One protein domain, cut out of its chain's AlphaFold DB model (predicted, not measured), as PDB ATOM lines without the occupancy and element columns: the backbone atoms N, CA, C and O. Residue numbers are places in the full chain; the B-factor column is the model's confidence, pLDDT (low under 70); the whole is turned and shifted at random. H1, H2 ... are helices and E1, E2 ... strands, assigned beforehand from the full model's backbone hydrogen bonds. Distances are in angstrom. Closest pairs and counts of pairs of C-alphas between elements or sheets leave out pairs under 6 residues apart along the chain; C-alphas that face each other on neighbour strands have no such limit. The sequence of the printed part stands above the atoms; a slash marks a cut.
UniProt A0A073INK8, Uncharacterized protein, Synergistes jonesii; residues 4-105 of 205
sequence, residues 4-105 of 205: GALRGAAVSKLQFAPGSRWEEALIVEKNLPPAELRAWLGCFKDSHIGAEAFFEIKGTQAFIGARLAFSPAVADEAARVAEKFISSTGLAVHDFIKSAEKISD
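Overview. This is residues 4 to 105 of the 205 residues of an uncharacterized protein of Synergistes jonesii (UniProt A0A073INK8). A twisted wall of four strands has two helices, H2 and H3, side by side over one face, running opposite ways along the strands, while the opposite face bears no named helix. The third helix, H1, sits next to H2 and only grazes the sheet. The 102 residues printed include four named strands and three named helices, in the order E1, E2, H1, E3, E4, H2, H3; the sheet's order is E2, E1, E3, E4, antiparallel throughout, and the class is mixed, helices and strands. The whole is compact and rounded, with a radius of gyration of the C-alphas of 12.8 A and spans of 38 by 29 by 26 A.

Arrangement. E1, residues 13 to 18, forms a hairpin with E2, residues 26 to 28, at 156 degrees; N 26 and O 16 are 2.8 A apart. H1, residues 34 to 43, only grazes the sheet, with its residues 37 to 41. E3, residues 48 to 57, is antiparallel to E1 at 160 degrees, with N 17 and O 50 at 2.8 A. E2, H1 and E3 are a split strand-helix-strand unit, two strands that run the same way with E1 between them; its crossover is right-handed. E3 and E4, residues 60 to 69, form a hairpin at 162 degrees, with N 57 and O 60 at 2.8 A and N 49 and O 68 at 2.9 A. H2, residues 72 to 86, lies over E1 and E3 at a height over the sheet of 9.8 A; the closest C-alphas of E1 and H2 are those of Leu 14 and Ala 82, 7.3 A apart. H1 and H2 touch, the C-alphas of Leu 41 and Ala 75 being closest at 6.0 A, at a shallow tilt of 29 degrees, opposite ways. H3, residues 93 to 104, is on the same face as H2, over E3 and E4 at a height of 9.5 A, and the two helices make two layers with the sheet. H2 and H3 form a helical hairpin at a shallow tilt of 7 degrees; they touch, closest at the C-alphas of Val 81 and Phe 96, 6.8 A. H1 and H3 are apart. In H1, H2 and H3 every O i to N i+4 pair is within hydrogen-bond range.

Along the chain. E1 begins at C-alpha 13 (13.759, -28.187, 30.967) and is 17.1 A long; E2 has 3 residues. H1 measures 14.3 A, E3 28.3 A and E4 30.1 A. H2 measures 21.0 A, and H3 measures 17.0 A and ends at C-alpha 104 (24.732, -12.303, 19.000).

Size, cuts and confidence. The two C-alphas farthest apart are those of Cys 43 and Lys 58, 38.2 A. The printed part has no cut and no long link. The mean pLDDT of the printed part is 91.3, with residues 4 to 7 under 70.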
ATOM      1  N   GLY A   4      31.364 -31.253  21.667       57.34
ATOM      2  CA  GLY A   4      31.154 -32.591  21.107       57.34
ATOM      3  C   GLY A   4      30.225 -33.460  21.960       57.34
ATOM      4  O   GLY A   4      29.397 -34.173  21.406       57.34
ATOM      5  N   ALA A   5      30.308 -33.347  23.291       57.41
ATOM      6  CA  ALA A   5      29.450 -34.077  24.229       57.41
ATOM      7  C   ALA A   5      28.019 -33.512  24.303       57.41
ATOM      8  O   ALA A   5      27.112 -34.209  24.745       57.41
ATOM      9  N   LEU A   6      27.817 -32.269  23.853       66.69
ATOM     10  CA  LEU A   6      26.507 -31.612  23.779       66.69
ATOM     11  C   LEU A   6      25.743 -31.949  22.490       66.69
ATOM     12  O   LEU A   6      24.542 -31.680  22.393       66.69
ATOM     13  N   ARG A   7      26.416 -32.515  21.476       65.38
ATOM     14  CA  ARG A   7      25.772 -32.878  20.208       65.38
ATOM     15  C   ARG A   7      24.737 -33.975  20.450       65.38
ATOM     16  O   ARG A   7      25.086 -35.113  20.737       65.38
ATOM     17  N   GLY A   8      23.465 -33.616  20.296       71.69
ATOM     18  CA  GLY A   8      22.336 -34.537  20.428       71.69
ATOM     19  C   GLY A   8      21.772 -34.676  21.842       71.69
ATOM     20  O   GLY A   8      20.808 -35.416  22.012       71.69
ATOM     21  N   ALA A   9      22.304 -33.960  22.842       88.38
ATOM     22  CA  ALA A   9      21.669 -33.903  24.156       88.38
ATOM     23  C   ALA A   9      20.296 -33.220  24.035       88.38
ATOM     24  O   ALA A   9      20.187 -32.118  23.487       88.38
ATOM     25  N   ALA A  10      19.252 -33.890  24.519       93.31
ATOM     26  CA  ALA A  10      17.902 -33.348  24.544       93.31
ATOM     27  C   ALA A  10      17.741 -32.396  25.733       93.31
ATOM     28  O   ALA A  10      18.160 -32.707  26.849       93.31
ATOM     29  N   VAL A  11      17.113 -31.248  25.492       95.19
ATOM     30  CA  VAL A  11      16.720 -30.323  26.554       95.19
ATOM     31  C   VAL A  11      15.570 -30.953  27.334       95.19
ATOM     32  O   VAL A  11      14.543 -31.315  26.754       95.19
ATOM     33  N   SER A  12      15.743 -31.084  28.646       94.31
ATOM     34  CA  SER A  12      14.753 -31.642  29.572       94.31
ATOM     35  C   SER A  12      13.908 -30.564  30.250       94.31
ATOM     36  O   SER A  12      12.738 -30.802  30.536       94.31
ATOM     37  N   LYS A  13      14.464 -29.366  30.449       95.88
ATOM     38  CA  LYS A  13      13.759 -28.187  30.967       95.88
ATOM     39  C   LYS A  13      14.280 -26.933  30.269       95.88
ATOM     40  O   LYS A  13      15.479 -26.810  30.032       95.88
ATOM     41  N   LEU A  14      13.378 -26.009  29.963       97.38
ATOM     42  CA  LEU A  14      13.686 -24.695  29.410       97.38
ATOM     43  C   LEU A  14      13.061 -23.637  30.320       97.38
ATOM     44  O   LEU A  14      11.920 -23.798  30.752       97.38
ATOM     45  N   GLN A  15      13.792 -22.571  30.621       97.38
ATOM     46  CA  GLN A  15      13.250 -21.451  31.386       97.38
ATOM     47  C   GLN A  15      13.773 -20.109  30.884       97.38
ATOM     48  O   GLN A  15      14.873 -20.021  30.330       97.38
ATOM     49  N   PHE A  16      12.978 -19.068  31.113       97.19
ATOM     50  CA  PHE A  16      13.326 -17.683  30.825       97.19
ATOM     51  C   PHE A  16      13.138 -16.831  32.070       97.19
ATOM     52  O   PHE A  16      12.134 -16.968  32.755       97.19
ATOM     53  N   ALA A  17      14.071 -15.929  32.351       95.62
ATOM     54  CA  ALA A  17      14.031 -15.091  33.541       95.62
ATOM     55  C   ALA A  17      14.238 -13.613  33.206       95.62
ATOM     56  O   ALA A  17      15.158 -13.272  32.452       95.62
ATOM     57  N   PRO A  18      13.442 -12.708  33.793       93.38
ATOM     58  CA  PRO A  18      13.648 -11.282  33.628       93.38
ATOM     59  C   PRO A  18      14.947 -10.843  34.309       93.38
ATOM     60  O   PRO A  18      15.179 -11.147  35.475       93.38
ATOM     61  N   GLY A  19      15.858 -10.202  33.571       87.25
ATOM     62  CA  GLY A  19      17.163  -9.780  34.095       87.25
ATOM     63  C   GLY A  19      18.014 -10.910  34.697       87.25
ATOM     64  O   GLY A  19      18.851 -10.632  35.552       87.25
ATOM     65  N   SER A  20      17.788 -12.170  34.294       86.50
ATOM     66  CA  SER A  20      18.372 -13.374  34.922       86.50
ATOM     67  C   SER A  20      17.998 -13.575  36.403       86.50
ATOM     68  O   SER A  20      18.740 -14.216  37.142       86.50
ATOM     69  N   ARG A  21      16.856 -13.047  36.856       91.81
ATOM     70  CA  ARG A  21      16.296 -13.316  38.190       91.81
ATOM     71  C   ARG A  21      15.565 -14.658  38.176       91.81
ATOM     72  O   ARG A  21      14.391 -14.729  37.821       91.81
ATOM     73  N   TRP A  22      16.279 -15.736  38.485       94.06
ATOM     74  CA  TRP A  22      15.760 -17.099  38.311       94.06
ATOM     75  C   TRP A  22      14.599 -17.457  39.241       94.06
ATOM     76  O   TRP A  22      13.788 -18.311  38.896       94.06
ATOM     77  N   GLU A  23      14.474 -16.776  40.376       93.44
ATOM     78  CA  GLU A  23      13.314 -16.880  41.263       93.44
ATOM     79  C   GLU A  23      12.004 -16.418  40.589       93.44
ATOM     80  O   GLU A  23      10.924 -16.857  40.976       93.44
ATOM     81  N   GLU A  24      12.096 -15.571  39.558       93.25
ATOM     82  CA  GLU A  24      10.975 -15.059  38.754       93.25
ATOM     83  C   GLU A  24      10.858 -15.776  37.393       93.25
ATOM     84  O   GLU A  24      10.179 -15.293  36.483       93.25
ATOM     85  N   ALA A  25      11.560 -16.898  37.204       94.56
ATOM     86  CA  ALA A  25      11.634 -17.547  35.905       94.56
ATOM     87  C   ALA A  25      10.280 -18.113  35.448       94.56
ATOM     88  O   ALA A  25       9.600 -18.842  36.171       94.56
ATOM     89  N   LEU A  26       9.947 -17.868  34.181       94.88
ATOM     90  CA  LEU A  26       8.956 -18.644  33.454       94.88
ATOM     91  C   LEU A  26       9.575 -19.995  33.081       94.88
ATOM     92  O   LEU A  26      10.473 -20.066  32.236       94.88
ATOM     93  N   ILE A  27       9.071 -21.069  33.683       95.44
ATOM     94  CA  ILE A  27       9.397 -22.438  33.282       95.44
ATOM     95  C   ILE A  27       8.506 -22.808  32.096       95.44
ATOM     96  O   ILE A  27       7.281 -22.706  32.166       95.44
ATOM     97  N   VAL A  28       9.118 -23.223  30.988       94.81
ATOM     98  CA  VAL A  28       8.386 -23.654  29.797       94.81
ATOM     99  C   VAL A  28       7.941 -25.093  30.002       94.81
ATOM    100  O   VAL A  28       8.724 -26.027  29.843       94.81
ATOM    101  N   GLU A  29       6.674 -25.268  30.347       90.75
ATOM    102  CA  GLU A  29       6.057 -26.587  30.447       90.75
ATOM    103  C   GLU A  29       5.678 -27.130  29.062       90.75
ATOM    104  O   GLU A  29       5.365 -26.377  28.137       90.75
ATOM    105  N   LYS A  30       5.654 -28.458  28.903       84.12
ATOM    106  CA  LYS A  30       5.297 -29.116  27.625       84.12
ATOM    107  C   LYS A  30       3.864 -28.831  27.160       84.12
ATOM    108  O   LYS A  30       3.543 -29.075  26.005       84.12
ATOM    109  N   ASN A  31       3.003 -28.351  28.045       86.19
ATOM    110  CA  ASN A  31       1.621 -27.977  27.762       86.19
ATOM    111  C   ASN A  31       1.392 -26.456  27.784       86.19
ATOM    112  O   ASN A  31       0.238 -26.041  27.705       86.19
ATOM    113  N   LEU A  32       2.449 -25.637  27.885       88.31
ATOM    114  CA  LEU A  32       2.327 -24.180  27.873       88.31
ATOM    115  C   LEU A  32       1.765 -23.708  26.516       88.31
ATOM    116  O   LEU A  32       2.389 -23.959  25.479       88.31
ATOM    117  N   PRO A  33       0.614 -23.014  26.473       88.12
ATOM    118  CA  PRO A  33       0.068 -22.495  25.226       88.12
ATOM    119  C   PRO A  33       1.009 -21.457  24.585       88.12
ATOM    120  O   PRO A  33       1.421 -20.510  25.262       88.12
ATOM    121  N   PRO A  34       1.286 -21.526  23.266       87.56
ATOM    122  CA  PRO A  34       2.142 -20.541  22.592       87.56
ATOM    123  C   PRO A  34       1.677 -19.086  22.761       87.56
ATOM    124  O   PRO A  34       2.493 -18.172  22.847       87.56
ATOM    125  N   ALA A  35       0.362 -18.861  22.846       89.12
ATOM    126  CA  ALA A  35      -0.209 -17.536  23.076       89.12
ATOM    127  C   ALA A  35       0.137 -16.971  24.465       89.12
ATOM    128  O   ALA A  35       0.390 -15.775  24.581       89.12
ATOM    129  N   GLU A  36       0.189 -17.818  25.497       90.94
ATOM    130  CA  GLU A  36       0.539 -17.410  26.863       90.94
ATOM    131  C   GLU A  36       2.011 -17.005  26.948       90.94
ATOM    132  O   GLU A  36       2.334 -15.937  27.465       90.94
ATOM    133  N   LEU A  37       2.898 -17.795  26.337       90.38
ATOM    134  CA  LEU A  37       4.311 -17.443  26.223       90.38
ATOM    135  C   LEU A  37       4.510 -16.107  25.496       90.38
ATOM    136  O   LEU A  37       5.264 -15.249  25.953       90.38
ATOM    137  N   ARG A  38       3.837 -15.915  24.356       92.19
ATOM    138  CA  ARG A  38       3.934 -14.669  23.582       92.19
ATOM    139  C   ARG A  38       3.364 -13.478  24.345       92.19
ATOM    140  O   ARG A  38       3.928 -12.392  24.257       92.19
ATOM    141  N   ALA A  39       2.298 -13.673  25.119       91.94
ATOM    142  CA  ALA A  39       1.767 -12.644  26.004       91.94
ATOM    143  C   ALA A  39       2.779 -12.273  27.098       91.94
ATOM    144  O   ALA A  39       3.047 -11.089  27.295       91.94
ATOM    145  N   TRP A  40       3.408 -13.264  27.742       93.94
ATOM    146  CA  TRP A  40       4.459 -13.032  28.736       93.94
ATOM    147  C   TRP A  40       5.633 -12.239  28.143       93.94
ATOM    148  O   TRP A  40       6.037 -11.220  28.703       93.94
ATOM    149  N   LEU A  41       6.110 -12.631  26.955       92.38
ATOM    150  CA  LEU A  41       7.160 -11.912  26.227       92.38
ATOM    151  C   LEU A  41       6.731 -10.491  25.821       92.38
ATOM    152  O   LEU A  41       7.531  -9.564  25.901       92.38
ATOM    153  N   GLY A  42       5.473 -10.284  25.422       88.44
ATOM    154  CA  GLY A  42       4.938  -8.959  25.079       88.44
ATOM    155  C   GLY A  42       4.804  -8.020  26.285       88.44
ATOM    156  O   GLY A  42       4.915  -6.796  26.155       88.44
ATOM    157  N   CYS A  43       4.604  -8.582  27.476       87.88
ATOM    158  CA  CYS A  43       4.572  -7.845  28.735       87.88
ATOM    159  C   CYS A  43       5.962  -7.613  29.340       87.88
ATOM    160  O   CYS A  43       6.068  -6.825  30.278       87.88
ATOM    161  N   PHE A  44       7.014  -8.235  28.807       89.00
ATOM    162  CA  PHE A  44       8.375  -8.138  29.322       89.00
ATOM    163  C   PHE A  44       8.912  -6.698  29.250       89.00
ATOM    164  O   PHE A  44       8.808  -6.034  28.215       89.00
ATOM    165  N   LYS A  45       9.462  -6.193  30.364       87.31
ATOM    166  CA  LYS A  45       9.952  -4.802  30.494       87.31
ATOM    167  C   LYS A  45      11.427  -4.681  30.856       87.31
ATOM    168  O   LYS A  45      11.967  -3.579  30.784       87.31
ATOM    169  N   ASP A  46      12.075  -5.772  31.245       92.25
ATOM    170  CA  ASP A  46      13.488  -5.750  31.598       92.25
ATOM    171  C   ASP A  46      14.372  -5.509  30.370       92.25
ATOM    172  O   ASP A  46      14.058  -5.909  29.249       92.25
ATOM    173  N   SER A  47      15.525  -4.875  30.594       92.62
ATOM    174  CA  SER A  47      16.512  -4.622  29.538       92.62
ATOM    175  C   SER A  47      17.190  -5.897  29.037       92.62
ATOM    176  O   SER A  47      17.793  -5.888  27.966       92.62
ATOM    177  N   HIS A  48      17.102  -6.989  29.800       95.19
ATOM    178  CA  HIS A  48      17.718  -8.268  29.477       95.19
ATOM    179  C   HIS A  48      16.802  -9.428  29.837       95.19
ATOM    180  O   HIS A  48      16.101  -9.378  30.847       95.19
ATOM    181  N   ILE A  49      16.898 -10.504  29.063       96.00
ATOM    182  CA  ILE A  49      16.295 -11.803  29.350       96.00
ATOM    183  C   ILE A  49      17.402 -12.836  29.570       96.00
ATOM    184  O   ILE A  49      18.348 -12.935  28.787       96.00
ATOM    185  N   GLY A  50      17.305 -13.581  30.665       96.69
ATOM    186  CA  GLY A  50      18.064 -14.807  30.875       96.69
ATOM    187  C   GLY A  50      17.316 -15.975  30.249       96.69
ATOM    188  O   GLY A  50      16.100 -16.063  30.392       96.69
ATOM    189  N   ALA A  51      18.023 -16.870  29.577       97.38
ATOM    190  CA  ALA A  51      17.471 -18.123  29.079       97.38
ATOM    191  C   ALA A  51      18.360 -19.273  29.542       97.38
ATOM    192  O   ALA A  51      19.577 -19.149  29.445       97.38
ATOM    193  N   GLU A  52      17.766 -20.376  29.994       98.00
ATOM    194  CA  GLU A  52      18.495 -21.584  30.387       98.00
ATOM    195  C   GLU A  52      17.847 -22.845  29.829       98.00
ATOM    196  O   GLU A  52      16.641 -23.062  29.965       98.00
ATOM    197  N   ALA A  53      18.682 -23.702  29.244       97.38
ATOM    198  CA  ALA A  53      18.319 -25.035  28.797       97.38
ATOM    199  C   ALA A  53      19.048 -26.081  29.644       97.38
ATOM    200  O   ALA A  53      20.277 -26.159  29.629       97.38
ATOM    201  N   PHE A  54      18.279 -26.903  30.352       96.56
ATOM    202  CA  PHE A  54      18.761 -28.001  31.186       96.56
ATOM    203  C   PHE A  54      18.760 -29.307  30.401       96.56
ATOM    204  O   PHE A  54      17.899 -29.536  29.552       96.56
ATOM    205  N   PHE A  55      19.718 -30.172  30.700       94.44
ATOM    206  CA  PHE A  55      19.916 -31.464  30.052       94.44
ATOM    207  C   PHE A  55      20.766 -32.371  30.950       94.44
ATOM    208  O   PHE A  55      21.150 -31.990  32.057       94.44
ATOM    209  N   GLU A  56      21.068 -33.580  30.486       90.69
ATOM    210  CA  GLU A  56      21.932 -34.517  31.206       90.69
ATOM    211  C   GLU A  56      23.207 -34.831  30.421       90.69
ATOM    212  O   GLU A  56      23.176 -35.075  29.213       90.69
ATOM    213  N   ILE A  57      24.338 -34.887  31.125       85.00
ATOM    214  CA  ILE A  57      25.616 -35.392  30.621       85.00
ATOM    215  C   ILE A  57      25.994 -36.605  31.465       85.00
ATOM    216  O   ILE A  57      26.379 -36.465  32.623       85.00
ATOM    217  N   LYS A  58      25.928 -37.809  30.880       83.12
ATOM    218  CA  LYS A  58      26.343 -39.064  31.544       83.12
ATOM    219  C   LYS A  58      25.685 -39.268  32.926       83.12
ATOM    220  O   LYS A  58      26.347 -39.725  33.856       83.12
ATOM    221  N   GLY A  59      24.402 -38.918  33.050       84.19
ATOM    222  CA  GLY A  59      23.627 -39.029  34.293       84.19
ATOM    223  C   GLY A  59      23.810 -37.871  35.282       84.19
ATOM    224  O   GLY A  59      23.265 -37.923  36.378       84.19
ATOM    225  N   THR A  60      24.563 -36.829  34.923       87.19
ATOM    226  CA  THR A  60      24.681 -35.594  35.708       87.19
ATOM    227  C   THR A  60      23.858 -34.491  35.057       87.19
ATOM    228  O   THR A  60      24.019 -34.225  33.865       87.19
ATOM    229  N   GLN A  61      22.994 -33.833  35.831       92.00
ATOM    230  CA  GLN A  61      22.242 -32.675  35.354       92.00
ATOM    231  C   GLN A  61      23.195 -31.507  35.067       92.00
ATOM    232  O   GLN A  61      24.090 -31.198  35.855       92.00
ATOM    233  N   ALA A  62      22.987 -30.859  33.931       94.06
ATOM    234  CA  ALA A  62      23.735 -29.697  33.485       94.06
ATOM    235  C   ALA A  62      22.784 -28.693  32.833       94.06
ATOM    236  O   ALA A  62      21.636 -29.015  32.513       94.06
ATOM    237  N   PHE A  63      23.264 -27.475  32.626       96.38
ATOM    238  CA  PHE A  63      22.531 -26.449  31.906       96.38
ATOM    239  C   PHE A  63      23.469 -25.513  31.163       96.38
ATOM    240  O   PHE A  63      24.644 -25.375  31.497       96.38
ATOM    241  N   ILE A  64      22.929 -24.881  30.129       96.44
ATOM    242  CA  ILE A  64      23.565 -23.764  29.445       96.44
ATOM    243  C   ILE A  64      22.627 -22.583  29.536       96.44
ATOM    244  O   ILE A  64      21.434 -22.727  29.257       96.44
ATOM    245  N   GLY A  65      23.185 -21.433  29.889       96.25
ATOM    246  CA  GLY A  65      22.448 -20.192  29.947       96.25
ATOM    247  C   GLY A  65      23.119 -19.050  29.206       96.25
ATOM    248  O   GLY A  65      24.317 -19.065  28.927       96.25
ATOM    249  N   ALA A  66      22.301 -18.069  28.846       96.81
ATOM    250  CA  ALA A  66      22.718 -16.845  28.184       96.81
ATOM    251  C   ALA A  66      21.881 -15.672  28.694       96.81
ATOM    252  O   ALA A  66      20.676 -15.809  28.931       96.81
ATOM    253  N   ARG A  67      22.512 -14.505  28.826       96.38
ATOM    254  CA  ARG A  67      21.844 -13.233  29.093       96.38
ATOM    255  C   ARG A  67      21.859 -12.385  27.831       96.38
ATOM    256  O   ARG A  67      22.911 -11.968  27.357       96.38
ATOM    257  N   LEU A  68      20.672 -12.107  27.310       95.38
ATOM    258  CA  LEU A  68      20.469 -11.432  26.034       95.38
ATOM    259  C   LEU A  68      19.843 -10.060  26.282       95.38
ATOM    260  O   LEU A  68      18.901  -9.951  27.068       95.38
ATOM    261  N   ALA A  69      20.336  -9.020  25.608       95.19
ATOM    262  CA  ALA A  69      19.668  -7.720  25.592       95.19
ATOM    263  C   ALA A  69      18.283  -7.876  24.951       95.19
ATOM    264  O   ALA A  69      18.156  -8.403  23.842       95.19
ATOM    265  N   PHE A  70      17.233  -7.468  25.658       95.62
ATOM    266  CA  PHE A  70      15.872  -7.733  25.221       95.62
ATOM    267  C   PHE A  70      15.479  -6.829  24.046       95.62
ATOM    268  O   PHE A  70      15.720  -5.623  24.047       95.62
ATOM    269  N   SER A  71      14.865  -7.426  23.028       94.38
ATOM    270  CA  SER A  71      14.362  -6.751  21.828       94.38
ATOM    271  C   SER A  71      13.247  -7.591  21.190       94.38
ATOM    272  O   SER A  71      13.128  -8.775  21.519       94.38
ATOM    273  N   PRO A  72      12.458  -7.045  20.244       93.81
ATOM    274  CA  PRO A  72      11.457  -7.830  19.518       93.81
ATOM    275  C   PRO A  72      12.038  -9.079  18.840       93.81
ATOM    276  O   PRO A  72      11.452 -10.151  18.931       93.81
ATOM    277  N   ALA A  73      13.237  -8.979  18.256       94.19
ATOM    278  CA  ALA A  73      13.908 -10.119  17.630       94.19
ATOM    279  C   ALA A  73      14.274 -11.216  18.647       94.19
ATOM    280  O   ALA A  73      14.143 -12.404  18.355       94.19
ATOM    281  N   VAL A  74      14.695 -10.827  19.855       95.31
ATOM    282  CA  VAL A  74      14.971 -11.770  20.950       95.31
ATOM    283  C   VAL A  74      13.686 -12.405  21.469       95.31
ATOM    284  O   VAL A  74      13.677 -13.602  21.742       95.31
ATOM    285  N   ALA A  75      12.594 -11.642  21.563       95.06
ATOM    286  CA  ALA A  75      11.288 -12.176  21.937       95.06
ATOM    287  C   ALA A  75      10.791 -13.217  20.920       95.06
ATOM    288  O   ALA A  75      10.395 -14.317  21.307       95.06
ATOM    289  N   ASP A  76      10.875 -12.917  19.623       94.88
ATOM    290  CA  ASP A  76      10.474 -13.845  18.562       94.88
ATOM    291  C   ASP A  76      11.315 -15.127  18.567       94.88
ATOM    292  O   ASP A  76      10.781 -16.231  18.435       94.88
ATOM    293  N   GLU A  77      12.627 -15.000  18.765       96.19
ATOM    294  CA  GLU A  77      13.526 -16.148  18.836       96.19
ATOM    295  C   GLU A  77      13.289 -16.984  20.108       96.19
ATOM    296  O   GLU A  77      13.246 -18.212  20.025       96.19
ATOM    297  N   ALA A  78      13.052 -16.355  21.265       95.62
ATOM    298  CA  ALA A  78      12.688 -17.047  22.503       95.62
ATOM    299  C   ALA A  78      11.371 -17.825  22.350       95.62
ATOM    300  O   ALA A  78      11.301 -18.998  22.727       95.62
ATOM    301  N   ALA A  79      10.357 -17.215  21.722       95.69
ATOM    302  CA  ALA A  79       9.099 -17.882  21.398       95.69
ATOM    303  C   ALA A  79       9.328 -19.100  20.491       95.69
ATOM    304  O   ALA A  79       8.858 -20.195  20.795       95.69
ATOM    305  N   ARG A  80      10.125 -18.943  19.427       95.38
ATOM    306  CA  ARG A  80      10.473 -20.026  18.495       95.38
ATOM    307  C   ARG A  80      11.183 -21.193  19.192       95.38
ATOM    308  O   ARG A  80      10.893 -22.356  18.909       95.38
ATOM    309  N   VAL A  81      12.129 -20.901  20.085       95.75
ATOM    310  CA  VAL A  81      12.871 -21.914  20.857       95.75
ATOM    311  C   VAL A  81      11.939 -22.687  21.788       95.75
ATOM    312  O   VAL A  81      12.012 -23.915  21.844       95.75
ATOM    313  N   ALA A  82      11.038 -21.991  22.476       96.00
ATOM    314  CA  ALA A  82      10.071 -22.613  23.369       96.00
ATOM    315  C   ALA A  82       9.029 -23.455  22.623       96.00
ATOM    316  O   ALA A  82       8.772 -24.589  23.015       96.00
ATOM    317  N   GLU A  83       8.486 -22.954  21.510       94.19
ATOM    318  CA  GLU A  83       7.576 -23.707  20.635       94.19
ATOM    319  C   GLU A  83       8.249 -24.997  20.135       94.19
ATOM    320  O   GLU A  83       7.647 -26.074  20.168       94.19
ATOM    321  N   LYS A  84       9.535 -24.927  19.757       94.12
ATOM    322  CA  LYS A  84      10.322 -26.115  19.402       94.12
ATOM    323  C   LYS A  84      10.492 -27.065  20.590       94.12
ATOM    324  O   LYS A  84      10.306 -28.269  20.426       94.12
ATOM    325  N   PHE A  85      10.801 -26.556  21.781       95.00
ATOM    326  CA  PHE A  85      10.887 -27.373  22.993       95.00
ATOM    327  C   PHE A  85       9.569 -28.091  23.309       95.00
ATOM    328  O   PHE A  85       9.604 -29.269  23.661       95.00
ATOM    329  N   ILE A  86       8.428 -27.420  23.157       93.44
ATOM    330  CA  ILE A  86       7.084 -27.963  23.406       93.44
ATOM    331  C   ILE A  86       6.699 -29.031  22.373       93.44
ATOM    332  O   ILE A  86       6.015 -29.997  22.705       93.44
ATOM    333  N   SER A  87       7.161 -28.882  21.129       89.88
ATOM    334  CA  SER A  87       6.840 -29.803  20.038       89.88
ATOM    335  C   SER A  87       7.260 -31.256  20.317       89.88
ATOM    336  O   SER A  87       8.176 -31.533  21.099       89.88
ATOM    337  N   SER A  88       6.637 -32.202  19.611       76.19
ATOM    338  CA  SER A  88       6.933 -33.638  19.726       76.19
ATOM    339  C   SER A  88       8.377 -34.006  19.370       76.19
ATOM    340  O   SER A  88       8.883 -35.013  19.860       76.19
ATOM    341  N   THR A  89       9.061 -33.196  18.557       82.94
ATOM    342  CA  THR A  89      10.479 -33.399  18.221       82.94
ATOM    343  C   THR A  89      11.424 -32.955  19.339       82.94
ATOM    344  O   THR A  89      12.586 -33.350  19.348       82.94
ATOM    345  N   GLY A  90      10.937 -32.132  20.274       89.31
ATOM    346  CA  GLY A  90      11.735 -31.529  21.333       89.31
ATOM    347  C   GLY A  90      12.771 -30.518  20.830       89.31
ATOM    348  O   GLY A  90      12.814 -30.138  19.657       89.31
ATOM    349  N   LEU A  91      13.623 -30.078  21.755       93.88
ATOM    350  CA  LEU A  91      14.721 -29.148  21.506       93.88
ATOM    351  C   LEU A  91      16.040 -29.836  21.856       93.88
ATOM    352  O   LEU A  91      16.176 -30.388  22.947       93.88
ATOM    353  N   ALA A  92      17.019 -29.791  20.953       93.81
ATOM    354  CA  ALA A  92      18.380 -30.200  21.272       93.81
ATOM    355  C   ALA A  92      19.157 -29.029  21.886       93.81
ATOM    356  O   ALA A  92      18.969 -27.875  21.499       93.81
ATOM    357  N   VAL A  93      20.099 -29.324  22.781       93.81
ATOM    358  CA  VAL A  93      20.979 -28.313  23.396       93.81
ATOM    359  C   VAL A  93      21.735 -27.518  22.329       93.81
ATOM    360  O   VAL A  93      21.869 -26.302  22.426       93.81
ATOM    361  N   HIS A  94      22.167 -28.185  21.255       92.44
ATOM    362  CA  HIS A  94      22.818 -27.518  20.129       92.44
ATOM    363  C   HIS A  94      21.933 -26.448  19.470       92.44
ATOM    364  O   HIS A  94      22.430 -25.384  19.115       92.44
ATOM    365  N   ASP A  95      20.630 -26.704  19.337       93.69
ATOM    366  CA  ASP A  95      19.699 -25.745  18.740       93.69
ATOM    367  C   ASP A  95      19.472 -24.537  19.649       93.69
ATOM    368  O   ASP A  95      19.341 -23.417  19.156       93.69
ATOM    369  N   PHE A  96      19.447 -24.747  20.969       95.25
ATOM    370  CA  PHE A  96      19.392 -23.658  21.944       95.25
ATOM    371  C   PHE A  96      20.604 -22.730  21.793       95.25
ATOM    372  O   PHE A  96      20.437 -21.528  21.592       95.25
ATOM    373  N   ILE A  97      21.815 -23.303  21.775       94.81
ATOM    374  CA  ILE A  97      23.062 -22.549  21.572       94.81
ATOM    375  C   ILE A  97      23.010 -21.788  20.246       94.81
ATOM    376  O   ILE A  97      23.248 -20.587  20.225       94.81
ATOM    377  N   LYS A  98      22.626 -22.452  19.149       94.19
ATOM    378  CA  LYS A  98      22.531 -21.821  17.823       94.19
ATOM    379  C   LYS A  98      21.558 -20.649  17.777       94.19
ATOM    380  O   LYS A  98      21.790 -19.698  17.038       94.19
ATOM    381  N   SER A  99      20.486 -20.712  18.559       95.12
ATOM    382  CA  SER A  99      19.504 -19.630  18.654       95.12
ATOM    383  C   SER A  99      20.108 -18.401  19.337       95.12
ATOM    384  O   SER A  99      19.941 -17.286  18.851       95.12
ATOM    385  N   ALA A 100      20.883 -18.601  20.406       94.00
ATOM    386  CA  ALA A 100      21.615 -17.522  21.065       94.00
ATOM    387  C   ALA A 100      22.755 -16.966  20.187       94.00
ATOM    388  O   ALA A 100      22.866 -15.752  20.044       94.00
ATOM    389  N   GLU A 101      23.531 -17.829  19.520       95.00
ATOM    390  CA  GLU A 101      24.596 -17.424  18.584       95.00
ATOM    391  C   GLU A 101      24.058 -16.599  17.408       95.00
ATOM    392  O   GLU A 101      24.706 -15.656  16.962       95.00
ATOM    393  N   LYS A 102      22.856 -16.930  16.915       93.75
ATOM    394  CA  LYS A 102      22.161 -16.163  15.873       93.75
ATOM    395  C   LYS A 102      21.816 -14.749  16.344       93.75
ATOM    396  O   LYS A 102      21.889 -13.822  15.547       93.75
ATOM    397  N   ILE A 103      21.420 -14.582  17.608       91.94
ATOM    398  CA  ILE A 103      21.100 -13.264  18.177       91.94
ATOM    399  C   ILE A 103      22.368 -12.417  18.326       91.94
ATOM    400  O   ILE A 103      22.333 -11.221  18.053       91.94
ATOM    401  N   SER A 104      23.475 -13.021  18.764       89.56
ATOM    402  CA  SER A 104      24.732 -12.303  19.000       89.56
ATOM    403  C   SER A 104      25.646 -12.174  17.793       89.56
ATOM    404  O   SER A 104      26.686 -11.534  17.911       89.56
ATOM    405  N   ASP A 105      25.300 -12.814  16.676       92.69
ATOM    406  CA  ASP A 105      26.141 -12.927  15.479       92.69
ATOM    407  C   ASP A 105      27.569 -13.421  15.791       92.69
ATOM    408  O   ASP A 105      28.571 -12.963  15.245       92.69
TER     409      ASP A 105